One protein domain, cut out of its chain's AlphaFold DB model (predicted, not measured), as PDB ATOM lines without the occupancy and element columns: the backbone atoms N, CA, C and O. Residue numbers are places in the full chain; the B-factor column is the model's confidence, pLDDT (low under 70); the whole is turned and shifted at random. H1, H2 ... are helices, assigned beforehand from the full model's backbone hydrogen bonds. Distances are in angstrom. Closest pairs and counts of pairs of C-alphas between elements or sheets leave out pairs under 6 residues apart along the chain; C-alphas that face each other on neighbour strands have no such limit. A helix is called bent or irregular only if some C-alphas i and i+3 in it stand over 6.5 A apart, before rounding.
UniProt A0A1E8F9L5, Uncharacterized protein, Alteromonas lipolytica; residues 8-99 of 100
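AT A GLANCE: This is residues 8 to 99 of the 100 residues of an uncharacterized protein of Alteromonas lipolytica (UniProt A0A1E8F9L5). A long hairpin of two helices, H2 and H3, makes the length of a loose rod, and the shorter helix H1 crosses H3 nearly at a right angle at the hairpin's open end. H3 is bent but runs nearly straight through its two arms, then kinks near residue 90 and goes on past the hairpin's open end. The printed part has 92 residues with three named helices, in the order H1, H2, H3, and no named strand; the class is all helix. It is loose, with a radius of gyration of the C-alphas of 17.2 A, and spans 60 by 28 by 15 A, only just a rod.

HOW THE PARTS SIT: H1, residues 18 to 30, touches H3b, residues 76 to 97, with its residues 24 to 29 alone; the closest C-alphas are those of Ala 29 and Ser 87, 5.0 A apart. Their lines are about perpendicular, at 84 degrees. H2, residues 34 to 59, is apart from H1. H2 and H3a, residues 63 to 73, form a helical hairpin: they touch at a shallow tilt of 21 degrees, opposite ways, with the C-alphas of Ala 51 and Ala 68 closest at 4.8 A. H2 also touches H3b with its residues 36 to 44 alone, closest at the C-alphas of Lys 44 and Val 79, 6.8 A. H1 and H3a are apart. Each O i to N i+4 pair is within hydrogen-bond range in H1 and H3a, against 20 of 22 in H2 and 10 of 18 in H3b.

IN THESE COORDINATES: H1 begins at C-alpha 18 (219.063, 294.606, 188.534) and is 18.5 A long. H2 is 38.9 A long and irregular, with C-alphas 56 and 59 7.2 A apart. H3, residues 63 to 97, was assigned as one helix by its hydrogen bonds but is bent, with C-alphas 73 and 76 6.7 A apart. H3a is 15.6 A long; H3b is 30.1 A long and ends at C-alpha 97 (206.811, 288.997, 172.127).

THE WHOLE: The C-alphas farthest apart are those of Ser 60 and Lys 99, 60.1 A. The printed part has no cut, and the links H1 to H2 and H2 to H3 are tight. The mean pLDDT of the printed part is 85.6; residues 93 to 99 are under 70.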
ATOM      1  N   ARG A   8     222.118 286.987 187.879       81.19
ATOM      2  CA  ARG A   8     223.289 287.186 187.004       81.19
ATOM      3  C   ARG A   8     223.665 285.920 186.236       81.19
ATOM      4  O   ARG A   8     224.195 286.015 185.135       81.19
ATOM      5  N   ASN A   9     223.354 284.750 186.793       83.38
ATOM      6  CA  ASN A   9     223.696 283.461 186.192       83.38
ATOM      7  C   ASN A   9     222.708 283.051 185.091       83.38
ATOM      8  O   ASN A   9     222.920 282.031 184.443       83.38
ATOM      9  N   ILE A  10     221.631 283.817 184.886       84.94
ATOM     10  CA  ILE A  10     220.624 283.555 183.861       84.94
ATOM     11  C   ILE A  10     221.099 284.200 182.550       84.94
ATOM     12  O   ILE A  10     221.104 285.429 182.462       84.94
ATOM     13  N   PRO A  11     221.450 283.416 181.510       82.00
ATOM     14  CA  PRO A  11     222.012 283.955 180.266       82.00
ATOM     15  C   PRO A  11     221.093 284.975 179.582       82.00
ATOM     16  O   PRO A  11     221.543 286.003 179.097       82.00
ATOM     17  N   GLN A  12     219.780 284.738 179.634       81.44
ATOM     18  CA  GLN A  12     218.745 285.584 179.021       81.44
ATOM     19  C   GLN A  12     218.557 286.950 179.709       81.44
ATOM     20  O   GLN A  12     217.820 287.800 179.216       81.44
ATOM     21  N   LEU A  13     219.178 287.145 180.873       82.88
ATOM     22  CA  LEU A  13     219.093 288.362 181.679       82.88
ATOM     23  C   LEU A  13     220.442 289.091 181.782       82.88
ATOM     24  O   LEU A  13     220.566 290.072 182.525       82.88
ATOM     25  N   GLN A  14     221.461 288.618 181.061       83.62
ATOM     26  CA  GLN A  14     222.759 289.279 181.000       83.62
ATOM     27  C   GLN A  14     222.631 290.649 180.317       83.62
ATOM     28  O   GLN A  14     221.763 290.862 179.477       83.62
ATOM     29  N   GLY A  15     223.449 291.611 180.747       82.62
ATOM     30  CA  GLY A  15     223.429 292.987 180.229       82.62
ATOM     31  C   GLY A  15     222.348 293.913 180.805       82.62
ATOM     32  O   GLY A  15     222.517 295.120 180.745       82.62
ATOM     33  N   LEU A  16     221.290 293.384 181.433       85.31
ATOM     34  CA  LEU A  16     220.235 294.207 182.050       85.31
ATOM     35  C   LEU A  16     220.606 294.694 183.456       85.31
ATOM     36  O   LEU A  16     221.336 294.011 184.181       85.31
ATOM     37  N   SER A  17     220.056 295.833 183.874       88.62
ATOM     38  CA  SER A  17     220.144 296.319 185.256       88.62
ATOM     39  C   SER A  17     219.400 295.391 186.227       88.62
ATOM     40  O   SER A  17     218.532 294.609 185.835       88.62
ATOM     41  N   LEU A  18     219.718 295.453 187.525       85.56
ATOM     42  CA  LEU A  18     219.063 294.606 188.534       85.56
ATOM     43  C   LEU A  18     217.534 294.754 188.496       85.56
ATOM     44  O   LEU A  18     216.826 293.744 188.507       85.56
ATOM     45  N   ALA A  19     217.045 295.992 188.408       87.25
ATOM     46  CA  ALA A  19     215.621 296.299 188.340       87.25
ATOM     47  C   ALA A  19     214.952 295.633 187.128       87.25
ATOM     48  O   ALA A  19     213.952 294.931 187.283       87.25
ATOM     49  N   GLU A  20     215.545 295.748 185.939       86.44
ATOM     50  CA  GLU A  20     215.008 295.133 184.720       86.44
ATOM     51  C   GLU A  20     215.023 293.602 184.788       86.44
ATOM     52  O   GLU A  20     214.070 292.944 184.361       86.44
ATOM     53  N   ARG A  21     216.072 293.008 185.377       87.56
ATOM     54  CA  ARG A  21     216.132 291.556 185.607       87.56
ATOM     55  C   ARG A  21     214.989 291.093 186.500       87.56
ATOM     56  O   ARG A  21     214.349 290.090 186.186       87.56
ATOM     57  N   MET A  22     214.727 291.814 187.591       88.25
ATOM     58  CA  MET A  22     213.618 291.520 188.502       88.25
ATOM     59  C   MET A  22     212.271 291.671 187.810       88.25
ATOM     60  O   MET A  22     211.454 290.758 187.891       88.25
ATOM     61  N   GLN A  23     212.067 292.753 187.059       89.00
ATOM     62  CA  GLN A  23     210.815 292.999 186.354       89.00
ATOM     63  C   GLN A  23     210.528 291.916 185.302       89.00
ATOM     64  O   GLN A  23     209.406 291.408 185.214       89.00
ATOM     65  N   ARG A  24     211.537 291.502 184.523       87.44
ATOM     66  CA  ARG A  24     211.388 290.411 183.545       87.44
ATOM     67  C   ARG A  24     211.129 289.064 184.214       87.44
ATOM     68  O   ARG A  24     210.271 288.316 183.745       87.44
ATOM     69  N   LEU A  25     211.819 288.764 185.315       87.75
ATOM     70  CA  LEU A  25     211.561 287.560 186.109       87.75
ATOM     71  C   LEU A  25     210.158 287.553 186.707       87.75
ATOM     72  O   LEU A  25     209.517 286.508 186.708       87.75
ATOM     73  N   GLU A  26     209.656 288.691 187.175       87.94
ATOM     74  CA  GLU A  26     208.303 288.800 187.717       87.94
ATOM     75  C   GLU A  26     207.247 288.560 186.630       87.94
ATOM     76  O   GLU A  26     206.308 287.787 186.826       87.94
ATOM     77  N   ARG A  27     207.429 289.152 185.441       87.19
ATOM     78  CA  ARG A  27     206.566 288.889 184.278       87.19
ATOM     79  C   ARG A  27     206.591 287.412 183.880       87.19
ATOM     80  O   ARG A  27     205.544 286.846 183.571       87.19
ATOM     81  N   ALA A  28     207.759 286.776 183.921       88.12
ATOM     82  CA  ALA A  28     207.900 285.349 183.646       88.12
ATOM     83  C   ALA A  28     207.236 284.484 184.731       88.12
ATOM     84  O   ALA A  28     206.528 283.533 184.411       88.12
ATOM     85  N   ALA A  29     207.376 284.859 186.004       87.06
ATOM     86  CA  ALA A  29     206.748 284.178 187.131       87.06
ATOM     87  C   ALA A  29     205.209 284.224 187.059       87.06
ATOM     88  O   ALA A  29     204.533 283.267 187.439       87.06
ATOM     89  N   LYS A  30     204.628 285.304 186.519       87.62
ATOM     90  CA  LYS A  30     203.173 285.405 186.301       87.62
ATOM     91  C   LYS A  30     202.657 284.372 185.291       87.62
ATOM     92  O   LYS A  30     201.544 283.874 185.475       87.62
ATOM     93  N   LYS A  31     203.482 284.004 184.301       87.62
ATOM     94  CA  LYS A  31     203.185 282.994 183.269       87.62
ATOM     95  C   LYS A  31     203.352 281.541 183.731       87.62
ATOM     96  O   LYS A  31     203.014 280.644 182.964       87.62
ATOM     97  N   LEU A  32     203.846 281.303 184.952       88.38
ATOM     98  CA  LEU A  32     203.932 279.951 185.507       88.38
ATOM     99  C   LEU A  32     202.561 279.279 185.477       88.38
ATOM    100  O   LEU A  32     201.544 279.884 185.846       88.38
ATOM    101  N   THR A  33     202.558 278.018 185.063       89.38
ATOM    102  CA  THR A  33     201.347 277.196 185.038       89.38
ATOM    103  C   THR A  33     200.827 276.951 186.456       89.38
ATOM    104  O   THR A  33     201.558 277.076 187.442       89.38
ATOM    105  N   VAL A  34     199.544 276.598 186.575       89.62
ATOM    106  CA  VAL A  34     198.924 276.233 187.861       89.62
ATOM    107  C   VAL A  34     199.737 275.167 188.617       89.62
ATOM    108  O   VAL A  34     200.095 275.443 189.759       89.62
ATOM    109  N   PRO A  35     200.118 274.015 188.023       87.81
ATOM    110  CA  PRO A  35     200.930 273.015 188.724       87.81
ATOM    111  C   PRO A  35     202.283 273.551 189.208       87.81
ATOM    112  O   PRO A  35     202.701 273.222 190.314       87.81
ATOM    113  N   GLU A  36     202.957 274.419 188.447       89.88
ATOM    114  CA  GLU A  36     204.237 275.014 188.863       89.88
ATOM    115  C   GLU A  36     204.075 276.002 190.026       89.88
ATOM    116  O   GLU A  36     204.895 276.019 190.947       89.88
ATOM    117  N   LYS A  37     203.004 276.806 190.024       89.44
ATOM    118  CA  LYS A  37     202.666 277.689 191.152       89.44
ATOM    119  C   LYS A  37     202.322 276.880 192.399       89.44
ATOM    120  O   LYS A  37     202.802 277.211 193.484       89.44
ATOM    121  N   THR A  38     201.545 275.811 192.241       91.56
ATOM    122  CA  THR A  38     201.212 274.893 193.333       91.56
ATOM    123  C   THR A  38     202.470 274.236 193.885       91.56
ATOM    124  O   THR A  38     202.662 274.248 195.093       91.56
ATOM    125  N   PHE A  39     203.378 273.761 193.029       92.06
ATOM    126  CA  PHE A  39     204.658 273.195 193.453       92.06
ATOM    127  C   PHE A  39     205.496 274.191 194.266       92.06
ATOM    128  O   PHE A  39     205.991 273.851 195.338       92.06
ATOM    129  N   LEU A  40     205.606 275.445 193.808       90.50
ATOM    130  CA  LEU A  40     206.298 276.488 194.569       90.50
ATOM    131  C   LEU A  40     205.634 276.749 195.921       90.50
ATOM    132  O   LEU A  40     206.333 276.918 196.914       90.50
ATOM    133  N   ASN A  41     204.304 276.785 195.987       92.12
ATOM    134  CA  ASN A  41     203.600 276.985 197.250       92.12
ATOM    135  C   ASN A  41     203.717 275.780 198.191       92.12
ATOM    136  O   ASN A  41     203.887 275.990 199.387       92.12
ATOM    137  N   LEU A  42     203.707 274.550 197.673       93.69
ATOM    138  CA  LEU A  42     203.993 273.347 198.455       93.69
ATOM    139  C   LEU A  42     205.408 273.393 199.029       93.69
ATOM    140  O   LEU A  42     205.595 273.115 200.207       93.69
ATOM    141  N   LEU A  43     206.394 273.830 198.242       90.69
ATOM    142  CA  LEU A  43     207.762 274.005 198.725       90.69
ATOM    143  C   LEU A  43     207.836 275.036 199.862       90.69
ATOM    144  O   LEU A  43     208.490 274.787 200.870       90.69
ATOM    145  N   LYS A  44     207.130 276.170 199.742       90.94
ATOM    146  CA  LYS A  44     207.022 277.149 200.840       90.94
ATOM    147  C   LYS A  44     206.365 276.523 202.068       90.94
ATOM    148  O   LYS A  44     206.855 276.710 203.174       90.94
ATOM    149  N   LEU A  45     205.287 275.767 201.873       92.12
ATOM    150  CA  LEU A  45     204.547 275.120 202.951       92.12
ATOM    151  C   LEU A  45     205.422 274.117 203.714       92.12
ATOM    152  O   LEU A  45     205.430 274.135 204.941       92.12
ATOM    153  N   LEU A  46     206.221 273.314 203.005       91.38
ATOM    154  CA  LEU A  46     207.171 272.368 203.599       91.38
ATOM    155  C   LEU A  46     208.233 273.042 204.475       91.38
ATOM    156  O   LEU A  46     208.728 272.414 205.401       91.38
ATOM    157  N   VAL A  47     208.581 274.301 204.201       89.50
ATOM    158  CA  VAL A  47     209.501 275.089 205.039       89.50
ATOM    159  C   VAL A  47     208.761 275.744 206.210       89.50
ATOM    160  O   VAL A  47     209.278 275.815 207.322       89.50
ATOM    161  N   ILE A  48     207.532 276.200 205.974       89.88
ATOM    162  CA  ILE A  48     206.696 276.882 206.966       89.88
ATOM    163  C   ILE A  48     206.276 275.928 208.094       89.88
ATOM    164  O   ILE A  48     206.402 276.290 209.260       89.88
ATOM    165  N   ILE A  49     205.825 274.710 207.780       92.62
ATOM    166  CA  ILE A  49     205.372 273.721 208.778       92.62
ATOM    167  C   ILE A  49     206.420 273.472 209.885       92.62
ATOM    168  O   ILE A  49     206.087 273.650 211.059       92.62
ATOM    169  N   PRO A  50     207.678 273.097 209.576       89.38
ATOM    170  CA  PRO A  50     208.686 272.875 210.606       89.38
ATOM    171  C   PRO A  50     209.054 274.169 211.335       89.38
ATOM    172  O   PRO A  50     209.202 274.133 212.552       89.38
ATOM    173  N   ALA A  51     209.126 275.317 210.646       89.19
ATOM    174  CA  ALA A  51     209.368 276.603 211.304       89.19
ATOM    175  C   ALA A  51     208.306 276.901 212.379       89.19
ATOM    176  O   ALA A  51     208.653 277.242 213.508       89.19
ATOM    177  N   PHE A  52     207.021 276.696 212.068       91.12
ATOM    178  CA  PHE A  52     205.934 276.841 213.040       91.12
ATOM    179  C   PHE A  52     206.011 275.807 214.168       91.12
ATOM    180  O   PHE A  52     205.769 276.156 215.320       91.12
ATOM    181  N   SER A  53     206.392 274.560 213.876       90.94
ATOM    182  CA  SER A  53     206.590 273.538 214.912       90.94
ATOM    183  C   SER A  53     207.659 273.952 215.932       90.94
ATOM    184  O   SER A  53     207.438 273.817 217.134       90.94
ATOM    185  N   PHE A  54     208.776 274.530 215.481       91.00
ATOM    186  CA  PHE A  54     209.796 275.081 216.379       91.00
ATOM    187  C   PHE A  54     209.292 276.298 217.159       91.00
ATOM    188  O   PHE A  54     209.543 276.394 218.358       91.00
ATOM    189  N   LEU A  55     208.524 277.188 216.525       88.75
ATOM    190  CA  LEU A  55     207.922 278.327 217.225       88.75
ATOM    191  C   LEU A  55     206.990 277.886 218.362       88.75
ATOM    192  O   LEU A  55     207.029 278.484 219.430       88.75
ATOM    193  N   LEU A  56     206.206 276.819 218.186       90.88
ATOM    194  CA  LEU A  56     205.336 276.296 219.249       90.88
ATOM    195  C   LEU A  56     206.118 275.753 220.453       90.88
ATOM    196  O   LEU A  56     205.628 275.790 221.578       90.88
ATOM    197  N   ARG A  57     207.345 275.267 220.236       89.25
ATOM    198  CA  ARG A  57     208.200 274.699 221.289       89.25
ATOM    199  C   ARG A  57     208.992 275.748 222.068       89.25
ATOM    200  O   ARG A  57     209.637 275.395 223.051       89.25
ATOM    201  N   ILE A  58     208.909 277.026 221.690       89.50
ATOM    202  CA  ILE A  58     209.689 278.110 222.301       89.50
ATOM    203  C   ILE A  58     209.466 278.257 223.812       89.50
ATOM    204  O   ILE A  58     210.396 278.595 224.539       89.50
ATOM    205  N   ALA A  59     208.250 277.968 224.290       82.56
ATOM    206  CA  ALA A  59     207.903 278.056 225.707       82.56
ATOM    207  C   ALA A  59     208.635 277.006 226.560       82.56
ATOM    208  O   ALA A  59     208.865 277.229 227.745       82.56
ATOM    209  N   SER A  60     208.996 275.869 225.960       86.00
ATOM    210  CA  SER A  60     209.687 274.764 226.633       86.00
ATOM    211  C   SER A  60     211.184 274.747 226.340       86.00
ATOM    212  O   SER A  60     211.963 274.285 227.166       86.00
ATOM    213  N   ASP A  61     211.587 275.235 225.170       88.38
ATOM    214  CA  ASP A  61     212.969 275.222 224.718       88.38
ATOM    215  C   ASP A  61     213.272 276.487 223.908       88.38
ATOM    216  O   ASP A  61     212.931 276.599 222.722       88.38
ATOM    217  N   TRP A  62     213.952 277.435 224.554       87.88
ATOM    218  CA  TRP A  62     214.372 278.704 223.958       87.88
ATOM    219  C   TRP A  62     215.281 278.524 222.732       87.88
ATOM    220  O   TRP A  62     215.298 279.391 221.856       87.88
ATOM    221  N   THR A  63     215.993 277.396 222.608       90.50
ATOM    222  CA  THR A  63     216.827 277.116 221.425       90.50
ATOM    223  C   THR A  63     215.988 276.896 220.165       90.50
ATOM    224  O   THR A  63     216.463 277.136 219.052       90.50
ATOM    225  N   SER A  64     214.706 276.546 220.319       90.00
ATOM    226  CA  SER A  64     213.763 276.400 219.205       90.00
ATOM    227  C   SER A  64     213.584 277.703 218.422       90.00
ATOM    228  O   SER A  64     213.360 277.662 217.214       90.00
ATOM    229  N   LEU A  65     213.745 278.866 219.069       90.75
ATOM    230  CA  LEU A  65     213.713 280.161 218.386       90.75
ATOM    231  C   LEU A  65     214.866 280.291 217.379       90.75
ATOM    232  O   LEU A  65     214.662 280.760 216.259       90.75
ATOM    233  N   LEU A  66     216.066 279.846 217.759       92.62
ATOM    234  CA  LEU A  66     217.243 279.887 216.895       92.62
ATOM    235  C   LEU A  66     217.067 278.956 215.688       92.62
ATOM    236  O   LEU A  66     217.374 279.344 214.562       92.62
ATOM    237  N   TRP A  67     216.489 277.771 215.899       91.50
ATOM    238  CA  TRP A  67     216.138 276.848 214.815       91.50
ATOM    239  C   TRP A  67     215.059 277.404 213.881       91.50
ATOM    240  O   TRP A  67     215.202 277.315 212.660       91.50
ATOM    241  N   ALA A  68     214.012 278.032 214.422       90.25
ATOM    242  CA  ALA A  68     212.982 278.688 213.620       90.25
ATOM    243  C   ALA A  68     213.574 279.816 212.755       90.25
ATOM    244  O   ALA A  68     213.288 279.897 211.558       90.25
ATOM    245  N   LEU A  69     214.455 280.642 213.335       91.44
ATOM    246  CA  LEU A  69     215.160 281.705 212.618       91.44
ATOM    247  C   LEU A  69     216.067 281.144 211.514       91.44
ATOM    248  O   LEU A  69     216.078 281.666 210.399       91.44
ATOM    249  N   LEU A  70     216.793 280.060 211.794       92.44
ATOM    250  CA  LEU A  70     217.655 279.398 210.816       92.44
ATOM    251  C   LEU A  70     216.848 278.878 209.616       92.44
ATOM    252  O   LEU A  70     217.230 279.108 208.469       92.44
ATOM    253  N   ILE A  71     215.710 278.227 209.861       91.06
ATOM    254  CA  ILE A  71     214.815 277.745 208.796       91.06
ATOM    255  C   ILE A  71     214.268 278.917 207.976       91.06
ATOM    256  O   ILE A  71     214.216 278.849 206.746       91.06
ATOM    257  N   PHE A  72     213.917 280.019 208.638       89.12
ATOM    258  CA  PHE A  72     213.472 281.235 207.967       89.12
ATOM    259  C   PHE A  72     214.566 281.858 207.081       89.12
ATOM    260  O   PHE A  72     214.281 282.314 205.976       89.12
ATOM    261  N   LEU A  73     215.831 281.828 207.505       89.94
ATOM    262  CA  LEU A  73     216.977 282.260 206.692       89.94
ATOM    263  C   LEU A  73     217.265 281.312 205.518       89.94
ATOM    264  O   LEU A  73     217.690 281.760 204.450       89.94
ATOM    265  N   LEU A  74     217.003 280.015 205.683       88.12
ATOM    266  CA  LEU A  74     217.153 279.005 204.630       88.12
ATOM    267  C   LEU A  74     216.018 279.044 203.595       88.12
ATOM    268  O   LEU A  74     216.235 278.684 202.437       88.12
ATOM    269  N   TYR A  75     214.830 279.532 203.966       87.81
ATOM    270  CA  TYR A  75     213.671 279.686 203.078       87.81
ATOM    271  C   TYR A  75     213.999 280.318 201.708       87.81
ATOM    272  O   TYR A  75     213.728 279.684 200.679       87.81
ATOM    273  N   PRO A  76     214.582 281.534 201.626       86.50
ATOM    274  CA  PRO A  76     214.892 282.140 200.339       86.50
ATOM    275  C   PRO A  76     215.940 281.330 199.569       86.50
ATOM    276  O   PRO A  76     215.863 281.284 198.345       86.50
ATOM    277  N   LEU A  77     216.870 280.659 200.257       86.56
ATOM    278  CA  LEU A  77     217.915 279.854 199.624       86.56
ATOM    279  C   LEU A  77     217.358 278.644 198.871       86.56
ATOM    280  O   LEU A  77     217.929 278.257 197.859       86.56
ATOM    281  N   VAL A  78     216.253 278.065 199.340       85.62
ATOM    282  CA  VAL A  78     215.625 276.898 198.702       85.62
ATOM    283  C   VAL A  78     214.575 277.333 197.679       85.62
ATOM    284  O   VAL A  78     214.553 276.845 196.550       85.62
ATOM    285  N   VAL A  79     213.719 278.296 198.035       87.25
ATOM    286  CA  VAL A  79     212.562 278.669 197.207       87.25
ATOM    287  C   VAL A  79     212.955 279.548 196.015       87.25
ATOM    288  O   VAL A  79     212.476 279.318 194.901       87.25
ATOM    289  N   LYS A  80     213.844 280.537 196.203       86.94
ATOM    290  CA  LYS A  80     214.249 281.467 195.130       86.94
ATOM    291  C   LYS A  80     214.894 280.762 193.930       86.94
ATOM    292  O   LYS A  80     214.474 281.069 192.814       86.94
ATOM    293  N   PRO A  81     215.854 279.825 194.076       85.56
ATOM    294  CA  PRO A  81     216.487 279.214 192.910       85.56
ATOM    295  C   PRO A  81     215.551 278.316 192.107       85.56
ATOM    296  O   PRO A  81     215.651 278.277 190.877       85.56
ATOM    297  N   VAL A  82     214.615 277.637 192.775       86.94
ATOM    298  CA  VAL A  82     213.565 276.857 192.109       86.94
ATOM    299  C   VAL A  82     212.625 277.793 191.353       86.94
ATOM    300  O   VAL A  82     212.366 277.584 190.167       86.94
ATOM    301  N   GLN A  83     212.184 278.881 191.994       86.88
ATOM    302  CA  GLN A  83     211.357 279.902 191.354       86.88
ATOM    303  C   GLN A  83     212.050 280.508 190.128       86.88
ATOM    304  O   GLN A  83     211.422 280.650 189.076       86.88
ATOM    305  N   TYR A  84     213.336 280.846 190.230       88.12
ATOM    306  CA  TYR A  84     214.110 281.377 189.112       88.12
ATOM    307  C   TYR A  84     214.236 280.353 187.988       88.12
ATOM    308  O   TYR A  84     213.966 280.700 186.841       88.12
ATOM    309  N   SER A  85     214.540 279.091 188.299       86.44
ATOM    310  CA  SER A  85     214.611 278.014 187.304       86.44
ATOM    311  C   SER A  85     213.307 277.867 186.517       86.44
ATOM    312  O   SER A  85     213.327 277.904 185.286       86.44
ATOM    313  N   LEU A  86     212.162 277.805 187.201       85.94
ATOM    314  CA  LEU A  86     210.859 277.720 186.541       85.94
ATOM    315  C   LEU A  86     210.562 278.973 185.705       85.94
ATOM    316  O   LEU A  86     210.137 278.865 184.558       85.94
ATOM    317  N   SER A  87     210.876 280.160 186.229       85.50
ATOM    318  CA  SER A  87     210.662 281.429 185.521       85.50
ATOM    319  C   SER A  87     211.520 281.544 184.249       85.50
ATOM    320  O   SER A  87     211.067 282.119 183.260       85.50
ATOM    321  N   THR A  88     212.724 280.954 184.208       84.44
ATOM    322  CA  THR A  88     213.565 280.953 182.988       84.44
ATOM    323  C   THR A  88     212.934 280.253 181.790       84.44
ATOM    324  O   THR A  88     213.188 280.657 180.657       84.44
ATOM    325  N   LYS A  89     212.041 279.281 182.007       84.31
ATOM    326  CA  LYS A  89     211.307 278.633 180.908       84.31
ATOM    327  C   LYS A  89     210.438 279.628 180.133       84.31
ATOM    328  O   LYS A  89     210.303 279.533 178.919       84.31
ATOM    329  N   TYR A  90     209.880 280.611 180.838       85.12
ATOM    330  CA  TYR A  90     208.957 281.603 180.283       85.12
ATOM    331  C   TYR A  90     209.652 282.882 179.804       85.12
ATOM    332  O   TYR A  90     209.042 283.680 179.089       85.12
ATOM    333  N   LEU A  91     210.930 283.068 180.149       82.44
ATOM    334  CA  LEU A  91     211.749 284.186 179.679       82.44
ATOM    335  C   LEU A  91     211.995 284.120 178.162       82.44
ATOM    336  O   LEU A  91     211.898 285.146 177.493       82.44
ATOM    337  N   ALA A  92     212.191 282.923 177.595       72.12
ATOM    338  CA  ALA A  92     212.297 282.740 176.143       72.12
ATOM    339  C   ALA A  92     211.021 283.194 175.404       72.12
ATOM    340  O   ALA A  92     211.106 283.919 174.420       72.12
ATOM    341  N   SER A  93     209.839 282.854 175.937       67.31
ATOM    342  CA  SER A  93     208.531 283.276 175.398       67.31
ATOM    343  C   SER A  93     208.290 284.790 175.487       67.31
ATOM    344  O   SER A  93     207.487 285.338 174.733       67.31
ATOM    345  N   LEU A  94     208.931 285.485 176.431       67.31
ATOM    346  CA  LEU A  94     208.823 286.941 176.559       67.31
ATOM    347  C   LEU A  94     209.703 287.668 175.536       67.31
ATOM    348  O   LEU A  94     209.262 288.667 174.984       67.31
ATOM    349  N   SER A  95     210.894 287.143 175.231       60.19
ATOM    350  CA  SER A  95     211.798 287.757 174.251       60.19
ATOM    351  C   SER A  95     211.243 287.761 172.824       60.19
ATOM    352  O   SER A  95     211.602 288.643 172.050       60.19
ATOM    353  N   THR A  96     210.407 286.787 172.457       57.09
ATOM    354  CA  THR A  96     209.769 286.739 171.133       57.09
ATOM    355  C   THR A  96     208.638 287.755 171.003       57.09
ATOM    356  O   THR A  96     208.400 288.247 169.910       57.09
ATOM    357  N   LYS A  97     207.965 288.087 172.112       53.44
ATOM    358  CA  LYS A  97     206.811 288.997 172.127       53.44
ATOM    359  C   LYS A  97     207.199 290.480 172.198       53.44
ATOM    360  O   LYS A  97     206.398 291.306 171.806       53.44
ATOM    361  N   ASP A  98     208.400 290.802 172.686       53.91
ATOM    362  CA  ASP A  98     208.967 292.168 172.659       53.91
ATOM    363  C   ASP A  98     209.555 292.542 171.277       53.91
ATOM    364  O   ASP A  98     209.908 293.694 171.052       53.91
ATOM    365  N   LYS A  99     209.713 291.572 170.363       48.72
ATOM    366  CA  LYS A  99     210.240 291.784 168.999       48.72
ATOM    367  C   LYS A  99     209.150 291.922 167.926       48.72
ATOM    368  O   LYS A  99     209.491 291.993 166.747       48.72
TER     369      LYS A  99